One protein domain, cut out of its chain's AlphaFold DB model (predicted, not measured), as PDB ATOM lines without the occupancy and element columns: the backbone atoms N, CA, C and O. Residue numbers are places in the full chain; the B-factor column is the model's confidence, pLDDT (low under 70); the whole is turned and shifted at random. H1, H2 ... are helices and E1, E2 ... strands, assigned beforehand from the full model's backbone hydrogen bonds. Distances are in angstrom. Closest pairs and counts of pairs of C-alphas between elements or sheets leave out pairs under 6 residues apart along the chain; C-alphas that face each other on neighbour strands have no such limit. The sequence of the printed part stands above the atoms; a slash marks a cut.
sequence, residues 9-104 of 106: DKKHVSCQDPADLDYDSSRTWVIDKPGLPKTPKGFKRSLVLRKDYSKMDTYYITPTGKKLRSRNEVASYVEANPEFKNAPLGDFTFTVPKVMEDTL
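This is residues 9 to 104 of the 106 residues of the protein "mRNA, clone: RTFL01-25-E23" of Eutrema halophilum (UniProt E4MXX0). With little regular structure, the domain is a two-stranded hairpin, E1 and E2, with one short helix, H1, near one end; residues 81 to 104 run back from H1 past the hairpin, and residues 9 to 22 stick out as a free tail. The 96 printed residues run E1, E2, H1, an antiparallel sheet and a mixed class, with 22 residues in named elements. The whole is loose and flat, radius of gyration of the C-alphas 16.9 A, spanning 50 by 38 by 20 A.

E1, residues 44 to 49, begins at C-alpha (5.321, 45.730, 23.724) and is 16.2 A long. E2, residues 56 to 61, is 15.8 A long. H1, residues 71 to 80, is 14.2 A long and ends at C-alpha (19.592, 51.131, 34.012).

The hairpin E1 and E2 is antiparallel at 155 degrees; N 46 and O 59 are 2.8 A apart, within hydrogen-bond range. Residues 30 to 31 pair antiparallel with 98 to 99. The closest C-alphas of E2 and H1, Tyr 60 and Val 74, are 8.0 A apart. E1 and H1 are apart. In H1 every O i to N i+4 pair is within hydrogen-bond range.

The farthest C-alphas, Gln 16 and Ala 80, are 51.3 A apart. The printed part has no cut, and both links are short. Residues 11 to 12 have pLDDT under 70.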
ATOM      1  N   ASP A   9     -22.659  33.328  27.414       75.69
ATOM      2  CA  ASP A   9     -23.690  33.870  28.304       75.69
ATOM      3  C   ASP A   9     -23.139  34.942  29.260       75.69
ATOM      4  O   ASP A   9     -23.834  35.889  29.626       75.69
ATOM      5  N   LYS A  10     -21.854  34.842  29.632       74.44
ATOM      6  CA  LYS A  10     -21.185  35.766  30.566       74.44
ATOM      7  C   LYS A  10     -20.840  37.130  29.952       74.44
ATOM      8  O   LYS A  10     -20.378  38.015  30.673       74.44
ATOM      9  N   LYS A  11     -20.994  37.307  28.637       67.31
ATOM     10  CA  LYS A  11     -20.521  38.491  27.894       67.31
ATOM     11  C   LYS A  11     -21.639  39.307  27.235       67.31
ATOM     12  O   LYS A  11     -21.318  40.258  26.533       67.31
ATOM     13  N   HIS A  12     -22.913  38.985  27.488       68.44
ATOM     14  CA  HIS A  12     -24.065  39.554  26.767       68.44
ATOM     15  C   HIS A  12     -23.978  39.364  25.239       68.44
ATOM     16  O   HIS A  12     -24.473  40.197  24.483       68.44
ATOM     17  N   VAL A  13     -23.336  38.282  24.790       71.88
ATOM     18  CA  VAL A  13     -23.222  37.895  23.374       71.88
ATOM     19  C   VAL A  13     -23.928  36.562  23.158       71.88
ATOM     20  O   VAL A  13     -24.019  35.754  24.086       71.88
ATOM     21  N   SER A  14     -24.445  36.327  21.954       79.31
ATOM     22  CA  SER A  14     -25.105  35.068  21.623       79.31
ATOM     23  C   SER A  14     -24.063  34.028  21.222       79.31
ATOM     24  O   SER A  14     -23.168  34.302  20.431       79.31
ATOM     25  N   CYS A  15     -24.210  32.786  21.688       81.88
ATOM     26  CA  CYS A  15     -23.430  31.662  21.152       81.88
ATOM     27  C   CYS A  15     -23.720  31.376  19.662       81.88
ATOM     28  O   CYS A  15     -23.062  30.530  19.064       81.88
ATOM     29  N   GLN A  16     -24.731  32.027  19.084       82.44
ATOM     30  CA  GLN A  16     -25.087  31.927  17.669       82.44
ATOM     31  C   GLN A  16     -24.418  33.017  16.823       82.44
ATOM     32  O   GLN A  16     -24.550  32.981  15.601       82.44
ATOM     33  N   ASP A  17     -23.731  33.977  17.452       82.31
ATOM     34  CA  ASP A  17     -22.972  34.984  16.720       82.31
ATOM     35  C   ASP A  17     -21.836  34.279  15.955       82.31
ATOM     36  O   ASP A  17     -21.083  33.504  16.558       82.31
ATOM     37  N   PRO A  18     -21.717  34.487  14.631       82.81
ATOM     38  CA  PRO A  18     -20.655  33.868  13.851       82.81
ATOM     39  C   PRO A  18     -19.291  34.358  14.344       82.81
ATOM     40  O   PRO A  18     -19.129  35.526  14.702       82.81
ATOM     41  N   ALA A  19     -18.302  33.466  14.350       82.44
ATOM     42  CA  ALA A  19     -16.936  33.851  14.666       82.44
ATOM     43  C   ALA A  19     -16.374  34.761  13.563       82.44
ATOM     44  O   ALA A  19     -16.618  34.538  12.379       82.44
ATOM     45  N   ASP A  20     -15.560  35.750  13.940       84.94
ATOM     46  CA  ASP A  20     -14.834  36.579  12.966       84.94
ATOM     47  C   ASP A  20     -13.828  35.754  12.139       84.94
ATOM     48  O   ASP A  20     -13.443  36.142  11.035       84.94
ATOM     49  N   LEU A  21     -13.358  34.638  12.706       88.00
ATOM     50  CA  LEU A  21     -12.408  33.709  12.108       88.00
ATOM     51  C   LEU A  21     -12.800  32.273  12.467       88.00
ATOM     52  O   LEU A  21     -12.942  31.949  13.648       88.00
ATOM     53  N   ASP A  22     -12.893  31.415  11.455       88.69
ATOM     54  CA  ASP A  22     -13.114  29.982  11.627       88.69
ATOM     55  C   ASP A  22     -11.804  29.269  11.958       88.69
ATOM     56  O   ASP A  22     -10.789  29.462  11.286       88.69
ATOM     57  N   TYR A  23     -11.826  28.427  12.991       90.12
ATOM     58  CA  TYR A  23     -10.689  27.575  13.323       90.12
ATOM     59  C   TYR A  23     -10.533  26.483  12.255       90.12
ATOM     60  O   TYR A  23     -11.148  25.419  12.329       90.12
ATOM     61  N   ASP A  24      -9.725  26.778  11.242       90.25
ATOM     62  CA  ASP A  24      -9.411  25.902  10.120       90.25
ATOM     63  C   ASP A  24      -7.913  25.947   9.758       90.25
ATOM     64  O   ASP A  24      -7.107  26.638  10.388       90.25
ATOM     65  N   SER A  25      -7.526  25.207   8.718       91.25
ATOM     66  CA  SER A  25      -6.154  25.177   8.201       91.25
ATOM     67  C   SER A  25      -5.862  26.272   7.164       91.25
ATOM     68  O   SER A  25      -4.843  26.203   6.476       91.25
ATOM     69  N   SER A  26      -6.731  27.281   7.003       92.00
ATOM     70  CA  SER A  26      -6.460  28.417   6.104       92.00
ATOM     71  C   SER A  26      -5.349  29.323   6.647       92.00
ATOM     72  O   SER A  26      -4.760  30.115   5.905       92.00
ATOM     73  N   ARG A  27      -5.053  29.217   7.952       92.69
ATOM     74  CA  ARG A  27      -4.033  29.975   8.682       92.69
ATOM     75  C   ARG A  27      -3.434  29.103   9.776       92.69
ATOM     76  O   ARG A  27      -4.117  28.261  10.339       92.69
ATOM     77  N   THR A  28      -2.192  29.383  10.160       95.00
ATOM     78  CA  THR A  28      -1.608  28.776  11.361       95.00
ATOM     79  C   THR A  28      -2.148  29.440  12.619       95.00
ATOM     80  O   THR A  28      -1.966  30.644  12.828       95.00
ATOM     81  N   TRP A  29      -2.751  28.638  13.490       95.31
ATOM     82  CA  TRP A  29      -3.262  29.069  14.782       95.31
ATOM     83  C   TRP A  29      -2.215  28.906  15.883       95.31
ATOM     84  O   TRP A  29      -1.455  27.934  15.936       95.31
ATOM     85  N   VAL A  30      -2.199  29.873  16.801       95.56
ATOM     86  CA  VAL A  30      -1.416  29.810  18.037       95.56
ATOM     87  C   VAL A  30      -2.288  30.239  19.213       95.56
ATOM     88  O   VAL A  30      -3.034  31.210  19.108       95.56
ATOM     89  N   ILE A  31      -2.207  29.522  20.335       93.12
ATOM     90  CA  ILE A  31      -3.086  29.739  21.495       93.12
ATOM     91  C   ILE A  31      -2.247  30.002  22.748       93.12
ATOM     92  O   ILE A  31      -1.468  29.152  23.188       93.12
ATOM     93  N   ASP A  32      -2.392  31.198  23.322       92.56
ATOM     94  CA  ASP A  32      -1.769  31.558  24.597       92.56
ATOM     95  C   ASP A  32      -2.454  30.816  25.760       92.56
ATOM     96  O   ASP A  32      -3.642  30.486  25.718       92.56
ATOM     97  N   LYS A  33      -1.698  30.554  26.831       88.38
ATOM     98  CA  LYS A  33      -2.287  30.017  28.066       88.38
ATOM     99  C   LYS A  33      -3.110  31.107  28.775       88.38
ATOM    100  O   LYS A  33      -2.702  32.267  28.744       88.38
ATOM    101  N   PRO A  34      -4.207  30.754  29.465       86.56
ATOM    102  CA  PRO A  34      -4.923  31.692  30.328       86.56
ATOM    103  C   PRO A  34      -4.032  32.268  31.441       86.56
ATOM    104  O   PRO A  34      -3.009  31.675  31.803       86.56
ATOM    105  N   GLY A  35      -4.426  33.417  31.996       86.75
ATOM    106  CA  GLY A  35      -3.730  34.054  33.119       86.75
ATOM    107  C   GLY A  35      -2.341  34.633  32.814       86.75
ATOM    108  O   GLY A  35      -1.542  34.810  33.736       86.75
ATOM    109  N   LEU A  36      -2.009  34.924  31.549       91.00
ATOM    110  CA  LEU A  36      -0.773  35.652  31.248       91.00
ATOM    111  C   LEU A  36      -0.837  37.080  31.811       91.00
ATOM    112  O   LEU A  36      -1.864  37.749  31.677       91.00
ATOM    113  N   PRO A  37       0.261  37.581  32.405       92.81
ATOM    114  CA  PRO A  37       0.290  38.935  32.922       92.81
ATOM    115  C   PRO A  37       0.107  39.954  31.800       92.81
ATOM    116  O   PRO A  37       0.566  39.778  30.665       92.81
ATOM    117  N   LYS A  38      -0.530  41.072  32.143       92.62
ATOM    118  CA  LYS A  38      -0.634  42.209  31.237       92.62
ATOM    119  C   LYS A  38       0.757  42.799  31.022       92.62
ATOM    120  O   LYS A  38       1.479  43.063  31.975       92.62
ATOM    121  N   THR A  39       1.118  43.047  29.763       94.31
ATOM    122  CA  THR A  39       2.403  43.685  29.448       94.31
ATOM    123  C   THR A  39       2.483  45.073  30.102       94.31
ATOM    124  O   THR A  39       1.536  45.856  29.947       94.31
ATOM    125  N   PRO A  40       3.591  45.408  30.794       94.12
ATOM    126  CA  PRO A  40       3.754  46.708  31.431       94.12
ATOM    127  C   PRO A  40       3.638  47.879  30.457       94.12
ATOM    128  O   PRO A  40       4.039  47.795  29.292       94.12
ATOM    129  N   LYS A  41       3.109  49.005  30.945       92.25
ATOM    130  CA  LYS A  41       2.884  50.208  30.133       92.25
ATOM    131  C   LYS A  41       4.188  50.681  29.478       92.25
ATOM    132  O   LYS A  41       5.222  50.773  30.130       92.25
ATOM    133  N   GLY A  42       4.113  51.011  28.190       92.19
ATOM    134  CA  GLY A  42       5.249  51.479  27.388       92.19
ATOM    135  C   GLY A  42       6.043  50.355  26.716       92.19
ATOM    136  O   GLY A  42       6.670  50.595  25.687       92.19
ATOM    137  N   PHE A  43       5.961  49.126  27.224       96.50
ATOM    138  CA  PHE A  43       6.564  47.966  26.579       96.50
ATOM    139  C   PHE A  43       5.580  47.309  25.609       96.50
ATOM    140  O   PHE A  43       4.360  47.414  25.755       96.50
ATOM    141  N   LYS A  44       6.111  46.589  24.619       97.00
ATOM    142  CA  LYS A  44       5.321  45.730  23.724       97.00
ATOM    143  C   LYS A  44       5.881  44.312  23.741       97.00
ATOM    144  O   LYS A  44       7.059  44.128  23.438       97.00
ATOM    145  N   ARG A  45       5.046  43.316  24.052       96.94
ATOM    146  CA  ARG A  45       5.375  41.895  23.861       96.94
ATOM    147  C   ARG A  45       5.212  41.562  22.377       96.94
ATOM    148  O   ARG A  45       4.141  41.754  21.814       96.94
ATOM    149  N   SER A  46       6.283  41.104  21.745       97.00
ATOM    150  CA  SER A  46       6.335  40.707  20.340       97.00
ATOM    151  C   SER A  46       6.596  39.209  20.263       97.00
ATOM    152  O   SER A  46       7.548  38.715  20.865       97.00
ATOM    153  N   LEU A  47       5.743  38.501  19.528       96.94
ATOM    154  CA  LEU A  47       5.862  37.072  19.276       96.94
ATOM    155  C   LEU A  47       6.219  36.857  17.810       96.94
ATOM    156  O   LEU A  47       5.601  37.451  16.927       96.94
ATOM    157  N   VAL A  48       7.214  36.014  17.551       97.06
ATOM    158  CA  VAL A  48       7.651  35.676  16.193       97.06
ATOM    159  C   VAL A  48       7.598  34.166  16.032       97.06
ATOM    160  O   VAL A  48       8.294  33.453  16.748       97.06
ATOM    161  N   LEU A  49       6.772  33.678  15.108       96.88
ATOM    162  CA  LEU A  49       6.741  32.262  14.751       96.88
ATOM    163  C   LEU A  49       8.006  31.902  13.971       96.88
ATOM    164  O   LEU A  49       8.404  32.619  13.049       96.88
ATOM    165  N   ARG A  50       8.655  30.801  14.350       96.88
ATOM    166  CA  ARG A  50       9.805  30.286  13.606       96.88
ATOM    167  C   ARG A  50       9.365  29.750  12.251       96.88
ATOM    168  O   ARG A  50       8.264  29.233  12.106       96.88
ATOM    169  N   LYS A  51      10.264  29.829  11.268       95.56
ATOM    170  CA  LYS A  51      10.007  29.355   9.897       95.56
ATOM    171  C   LYS A  51       9.673  27.862   9.820       95.56
ATOM    172  O   LYS A  51       9.028  27.446   8.872       95.56
ATOM    173  N   ASP A  52      10.147  27.083  10.789       95.62
ATOM    174  CA  ASP A  52       9.919  25.641  10.901       95.62
ATOM    175  C   ASP A  52       8.662  25.287  11.714       95.62
ATOM    176  O   ASP A  52       8.445  24.117  12.010       95.62
ATOM    177  N   TYR A  53       7.870  26.284  12.125       95.38
ATOM    178  CA  TYR A  53       6.655  26.132  12.932       95.38
ATOM    179  C   TYR A  53       6.849  25.464  14.306       95.38
ATOM    180  O   TYR A  53       5.879  25.253  15.027       95.38
ATOM    181  N   SER A  54       8.092  25.201  14.725       94.56
ATOM    182  CA  SER A  54       8.393  24.437  15.944       94.56
ATOM    183  C   SER A  54       7.921  25.126  17.226       94.56
ATOM    184  O   SER A  54       7.502  24.473  18.180       94.56
ATOM    185  N   LYS A  55       8.036  26.456  17.273       94.75
ATOM    186  CA  LYS A  55       7.574  27.323  18.363       94.75
ATOM    187  C   LYS A  55       7.644  28.790  17.953       94.75
ATOM    188  O   LYS A  55       8.205  29.142  16.916       94.75
ATOM    189  N   MET A  56       7.136  29.657  18.821       97.00
ATOM    190  CA  MET A  56       7.393  31.092  18.742       97.00
ATOM    191  C   MET A  56       8.585  31.496  19.615       97.00
ATOM    192  O   MET A  56       8.924  30.817  20.584       97.00
ATOM    193  N   ASP A  57       9.195  32.628  19.289       96.94
ATOM    194  CA  ASP A  57      10.138  33.342  20.143       96.94
ATOM    195  C   ASP A  57       9.469  34.616  20.689       96.94
ATOM    196  O   ASP A  57       8.765  35.326  19.963       96.94
ATOM    197  N   THR A  58       9.693  34.907  21.974       97.44
ATOM    198  CA  THR A  58       9.138  36.084  22.659       97.44
ATOM    199  C   THR A  58      10.198  37.162  22.824       97.44
ATOM    200  O   THR A  58      11.296  36.905  23.320       97.44
ATOM    201  N   TYR A  59       9.834  38.395  22.487       98.00
ATOM    202  CA  TYR A  59      10.642  39.587  22.699       98.00
ATOM    203  C   TYR A  59       9.833  40.674  23.399       98.00
ATOM    204  O   TYR A  59       8.618  40.766  23.230       98.00
ATOM    205  N   TYR A  60      10.524  41.559  24.108       98.12
ATOM    206  CA  TYR A  60       9.958  42.817  24.575       98.12
ATOM    207  C   TYR A  60      10.613  43.981  23.850       98.12
ATOM    208  O   TYR A  60      11.835  44.066  23.770       98.12
ATOM    209  N   ILE A  61       9.793  44.872  23.308       98.06
ATOM    210  CA  ILE A  61      10.235  46.128  22.712       98.06
ATOM    211  C   ILE A  61      10.058  47.207  23.778       98.06
ATOM    212  O   ILE A  61       8.951  47.385  24.293       98.06
ATOM    213  N   THR A  62      11.147  47.879  24.138       96.44
ATOM    214  CA  THR A  62      11.142  48.982  25.107       96.44
ATOM    215  C   THR A  62      10.470  50.228  24.513       96.44
ATOM    216  O   THR A  62      10.340  50.330  23.289       96.44
ATOM    217  N   PRO A  63      10.111  51.230  25.335       94.12
ATOM    218  CA  PRO A  63       9.625  52.523  24.837       94.12
ATOM    219  C   PRO A  63      10.592  53.221  23.873       94.12
ATOM    220  O   PRO A  63      10.164  53.961  22.993       94.12
ATOM    221  N   THR A  64      11.893  52.953  24.010       92.19
ATOM    222  CA  THR A  64      12.953  53.463  23.128       92.19
ATOM    223  C   THR A  64      13.174  52.609  21.872       92.19
ATOM    224  O   THR A  64      14.053  52.910  21.072       92.19
ATOM    225  N   GLY A  65      12.405  51.531  21.686       95.62
ATOM    226  CA  GLY A  65      12.492  50.637  20.529       95.62
ATOM    227  C   GLY A  65      13.528  49.515  20.648       95.62
ATOM    228  O   GLY A  65      13.648  48.701  19.731       95.62
ATOM    229  N   LYS A  66      14.261  49.409  21.766       96.81
ATOM    230  CA  LYS A  66      15.232  48.327  21.986       96.81
ATOM    231  C   LYS A  66      14.499  46.990  22.118       96.81
ATOM    232  O   LYS A  66      13.515  46.886  22.844       96.81
ATOM    233  N   LYS A  67      14.999  45.953  21.445       98.00
ATOM    234  CA  LYS A  67      14.478  44.586  21.553       98.00
ATOM    235  C   LYS A  67      15.227  43.821  22.649       98.00
ATOM    236  O   LYS A  67      16.452  43.754  22.614       98.00
ATOM    237  N   LEU A  68      14.481  43.240  23.585       98.12
ATOM    238  CA  LEU A  68      14.967  42.419  24.693       98.12
ATOM    239  C   LEU A  68      14.458  40.983  24.511       98.12
ATOM    240  O   LEU A  68      13.273  40.775  24.247       98.12
ATOM    241  N   ARG A  69      15.340  39.991  24.632       97.31
ATOM    242  CA  ARG A  69      15.070  38.565  24.344       97.31
ATOM    243  C   ARG A  69      15.061  37.669  25.582       97.31
ATOM    244  O   ARG A  69      14.850  36.467  25.457       97.31
ATOM    245  N   SER A  70      15.315  38.215  26.769       96.88
ATOM    246  CA  SER A  70      15.327  37.431  28.007       96.88
ATOM    247  C   SER A  70      14.918  38.248  29.230       96.88
ATOM    248  O   SER A  70      14.983  39.478  29.222       96.88
ATOM    249  N   ARG A  71      14.541  37.554  30.311       95.56
ATOM    250  CA  ARG A  71      14.281  38.185  31.615       95.56
ATOM    251  C   ARG A  71      15.490  38.942  32.151       95.56
ATOM    252  O   ARG A  71      15.310  40.018  32.706       95.56
ATOM    253  N   ASN A  72      16.697  38.418  31.949       96.88
ATOM    254  CA  ASN A  72      17.919  39.071  32.416       96.88
ATOM    255  C   ASN A  72      18.130  40.408  31.699       96.88
ATOM    256  O   ASN A  72      18.427  41.405  32.343       96.88
ATOM    257  N   GLU A  73      17.892  40.461  30.387       97.44
ATOM    258  CA  GLU A  73      17.972  41.717  29.636       97.44
ATOM    259  C   GLU A  73      16.915  42.737  30.073       97.44
ATOM    260  O   GLU A  73      17.206  43.931  30.115       97.44
ATOM    261  N   VAL A  74      15.706  42.282  30.419       96.44
ATOM    262  CA  VAL A  74      14.672  43.145  31.013       96.44
ATOM    263  C   VAL A  74      15.124  43.679  32.366       96.44
ATOM    264  O   VAL A  74      15.032  44.882  32.588       96.44
ATOM    265  N   ALA A  75      15.651  42.823  33.244       95.12
ATOM    266  CA  ALA A  75      16.144  43.235  34.554       95.12
ATOM    267  C   ALA A  75      17.245  44.296  34.432       95.12
ATOM    268  O   ALA A  75      17.115  45.374  35.008       95.12
ATOM    269  N   SER A  76      18.258  44.049  33.595       95.81
ATOM    270  CA  SER A  76      19.327  45.018  33.338       95.81
ATOM    271  C   SER A  76      18.809  46.318  32.717       95.81
ATOM    272  O   SER A  76      19.321  47.392  33.018       95.81
ATOM    273  N   TYR A  77      17.788  46.253  31.854       95.12
ATOM    274  CA  TYR A  77      17.181  47.455  31.285       95.12
ATOM    275  C   TYR A  77      16.444  48.280  32.346       95.12
ATOM    276  O   TYR A  77      16.651  49.487  32.412       95.12
ATOM    277  N   VAL A  78      15.619  47.654  33.187       92.81
ATOM    278  CA  VAL A  78      14.867  48.348  34.249       92.81
ATOM    279  C   VAL A  78      15.805  48.937  35.309       92.81
ATOM    280  O   VAL A  78      15.564  50.038  35.795       92.81
ATOM    281  N   GLU A  79      16.901  48.251  35.637       92.81
ATOM    282  CA  GLU A  79      17.929  48.767  36.548       92.81
ATOM    283  C   GLU A  79      18.616  50.022  35.987       92.81
ATOM    284  O   GLU A  79      18.777  51.011  36.703       92.81
ATOM    285  N   ALA A  80      18.951  50.009  34.693       94.38
ATOM    286  CA  ALA A  80      19.592  51.131  34.012       94.38
ATOM    287  C   ALA A  80      18.645  52.308  33.698       94.38
ATOM    288  O   ALA A  80      19.123  53.388  33.367       94.38
ATOM    289  N   ASN A  81      17.324  52.110  33.775       92.62
ATOM    290  CA  ASN A  81      16.305  53.100  33.402       92.62
ATOM    291  C   ASN A  81      15.265  53.217  34.541       92.62
ATOM    292  O   ASN A  81      14.212  52.564  34.496       92.62
ATOM    293  N   PRO A  82      15.565  54.002  35.599       88.50
ATOM    294  CA  PRO A  82      14.771  54.065  36.828       88.50
ATOM    295  C   PRO A  82      13.300  54.452  36.636       88.50
ATOM    296  O   PRO A  82      12.466  54.104  37.473       88.50
ATOM    297  N   GLU A  83      12.963  55.140  35.548       90.25
ATOM    298  CA  GLU A  83      11.596  55.507  35.176       90.25
ATOM    299  C   GLU A  83      10.684  54.288  34.943       90.25
ATOM    300  O   GLU A  83       9.461  54.398  35.061       90.25
ATOM    301  N   PHE A  84      11.262  53.108  34.685       86.69
ATOM    302  CA  PHE A  84      10.532  51.852  34.500       86.69
ATOM    303  C   PHE A  84      10.525  50.951  35.737       86.69
ATOM    304  O   PHE A  84      10.041  49.826  35.651       86.69
ATOM    305  N   LYS A  85      10.982  51.422  36.908       82.25
ATOM    306  CA  LYS A  85      10.963  50.630  38.159       82.25
ATOM    307  C   LYS A  85       9.566  50.156  38.576       82.25
ATOM    308  O   LYS A  85       9.448  49.150  39.263       82.25
ATOM    309  N   ASN A  86       8.519  50.845  38.123       84.38
ATOM    310  CA  ASN A  86       7.127  50.455  38.359       84.38
ATOM    311  C   ASN A  86       6.637  49.324  37.437       84.38
ATOM    312  O   ASN A  86       5.483  48.924  37.556       84.38
ATOM    313  N   ALA A  87       7.461  48.827  36.506       88.19
ATOM    314  CA  ALA A  87       7.170  47.647  35.698       88.19
ATOM    315  C   ALA A  87       7.728  46.399  36.414       88.19
ATOM    316  O   ALA A  87       8.936  46.151  36.349       88.19
ATOM    317  N   PRO A  88       6.894  45.601  37.109       90.31
ATOM    318  CA  PRO A  88       7.385  44.455  37.860       90.31
ATOM    319  C   PRO A  88       7.937  43.394  36.906       90.31
ATOM    320  O   PRO A  88       7.308  43.056  35.906       90.31
ATOM    321  N   LEU A  89       9.082  42.791  37.243       91.94
ATOM    322  CA  LEU A  89       9.695  41.736  36.417       91.94
ATOM    323  C   LEU A  89       8.778  40.515  36.209       91.94
ATOM    324  O   LEU A  89       8.907  39.803  35.210       91.94
ATOM    325  N   GLY A  90       7.837  40.285  37.131       92.00
ATOM    326  CA  GLY A  90       6.808  39.249  37.020       92.00
ATOM    327  C   GLY A  90       5.876  39.440  35.820       92.00
ATOM    328  O   GLY A  90       5.462  38.447  35.220       92.00
ATOM    329  N   ASP A  91       5.645  40.686  35.403       94.38
ATOM    330  CA  ASP A  91       4.750  41.017  34.291       94.38
ATOM    331  C   ASP A  91       5.395  40.777  32.914       94.38
ATOM    332  O   ASP A  91       4.725  40.763  31.877       94.38
ATOM    333  N   PHE A  92       6.709  40.538  32.890       95.69
ATOM    334  CA  PHE A  92       7.445  40.153  31.691       95.69
ATOM    335  C   PHE A  92       7.487  38.628  31.574       95.69
ATOM    336  O   PHE A  92       8.343  37.949  32.155       95.69
ATOM    337  N   THR A  93       6.545  38.079  30.811       94.88
ATOM    338  CA  THR A  93       6.444  36.650  30.522       94.88
ATOM    339  C   THR A  93       7.077  36.296  29.179       94.88
ATOM    340  O   THR A  93       6.790  36.892  28.144       94.88
ATOM    341  N   PHE A  94       7.924  35.269  29.197       95.25
ATOM    342  CA  PHE A  94       8.504  34.661  27.997       95.25
ATOM    343  C   PHE A  94       7.823  33.336  27.640       95.25
ATOM    344  O   PHE A  94       8.289  32.633  26.747       95.25
ATOM    345  N   THR A  95       6.716  32.999  28.312       94.88
ATOM    346  CA  THR A  95       5.826  31.915  27.883       94.88
ATOM    347  C   THR A  95       5.393  32.177  26.446       94.88
ATOM    348  O   THR A  95       5.102  33.317  26.091       94.88
ATOM    349  N   VAL A  96       5.387  31.135  25.624       95.25
ATOM    350  CA  VAL A  96       4.998  31.199  24.212       95.25
ATOM    351  C   VAL A  96       3.663  30.481  24.028       95.25
ATOM    352  O   VAL A  96       3.413  29.507  24.750       95.25
ATOM    353  N   PRO A  97       2.806  30.941  23.104       96.25
ATOM    354  CA  PRO A  97       1.576  30.233  22.789       96.25
ATOM    355  C   PRO A  97       1.890  28.870  22.162       96.25
ATOM    356  O   PRO A  97       2.950  28.665  21.559       96.25
ATOM    357  N   LYS A  98       0.961  27.928  22.315       95.62
ATOM    358  CA  LYS A  98       1.033  26.622  21.660       95.62
ATOM    359  C   LYS A  98       0.728  26.800  20.175       95.62
ATOM    360  O   LYS A  98      -0.277  27.420  19.847       95.62
ATOM    361  N   VAL A  99       1.572  26.245  19.309       96.69
ATOM    362  CA  VAL A  99       1.289  26.138  17.872       96.69
ATOM    363  C   VAL A  99       0.327  24.973  17.646       96.69
ATOM    364  O   VAL A  99       0.507  23.902  18.227       96.69
ATOM    365  N   MET A 100      -0.709  25.201  16.846       96.19
ATOM    366  CA  MET A 100      -1.723  24.199  16.537       96.19
ATOM    367  C   MET A 100      -1.319  23.428  15.278       96.19
ATOM    368  O   MET A 100      -1.457  23.925  14.161       96.19
ATOM    369  N   GLU A 101      -0.740  22.243  15.477       94.44
ATOM    370  CA  GLU A 101      -0.128  21.420  14.419       94.44
ATOM    371  C   GLU A 101      -1.110  21.044  13.298       94.44
ATOM    372  O   GLU A 101      -0.726  20.986  12.134       94.44
ATOM    373  N   ASP A 102      -2.387  20.872  13.634       95.00
ATOM    374  CA  ASP A 102      -3.507  20.596  12.727       95.00
ATOM    375  C   ASP A 102      -3.835  21.753  11.768       95.00
ATOM    376  O   ASP A 102      -4.581  21.572  10.810       95.00
ATOM    377  N   THR A 103      -3.259  22.934  12.002       95.56
ATOM    378  CA  THR A 103      -3.489  24.153  11.208       95.56
ATOM    379  C   THR A 103      -2.252  24.599  10.422       95.56
ATOM    380  O   THR A 103      -2.211  25.693   9.852       95.56
ATOM    381  N   LEU A 104      -1.196  23.780  10.416       93.94
ATOM    382  CA  LEU A 104       0.017  24.069   9.662       93.94
ATOM    383  C   LEU A 104      -0.208  23.866   8.158       93.94
ATOM    384  O   LEU A 104      -0.917  22.938   7.763       93.94
TER     385      LEU A 104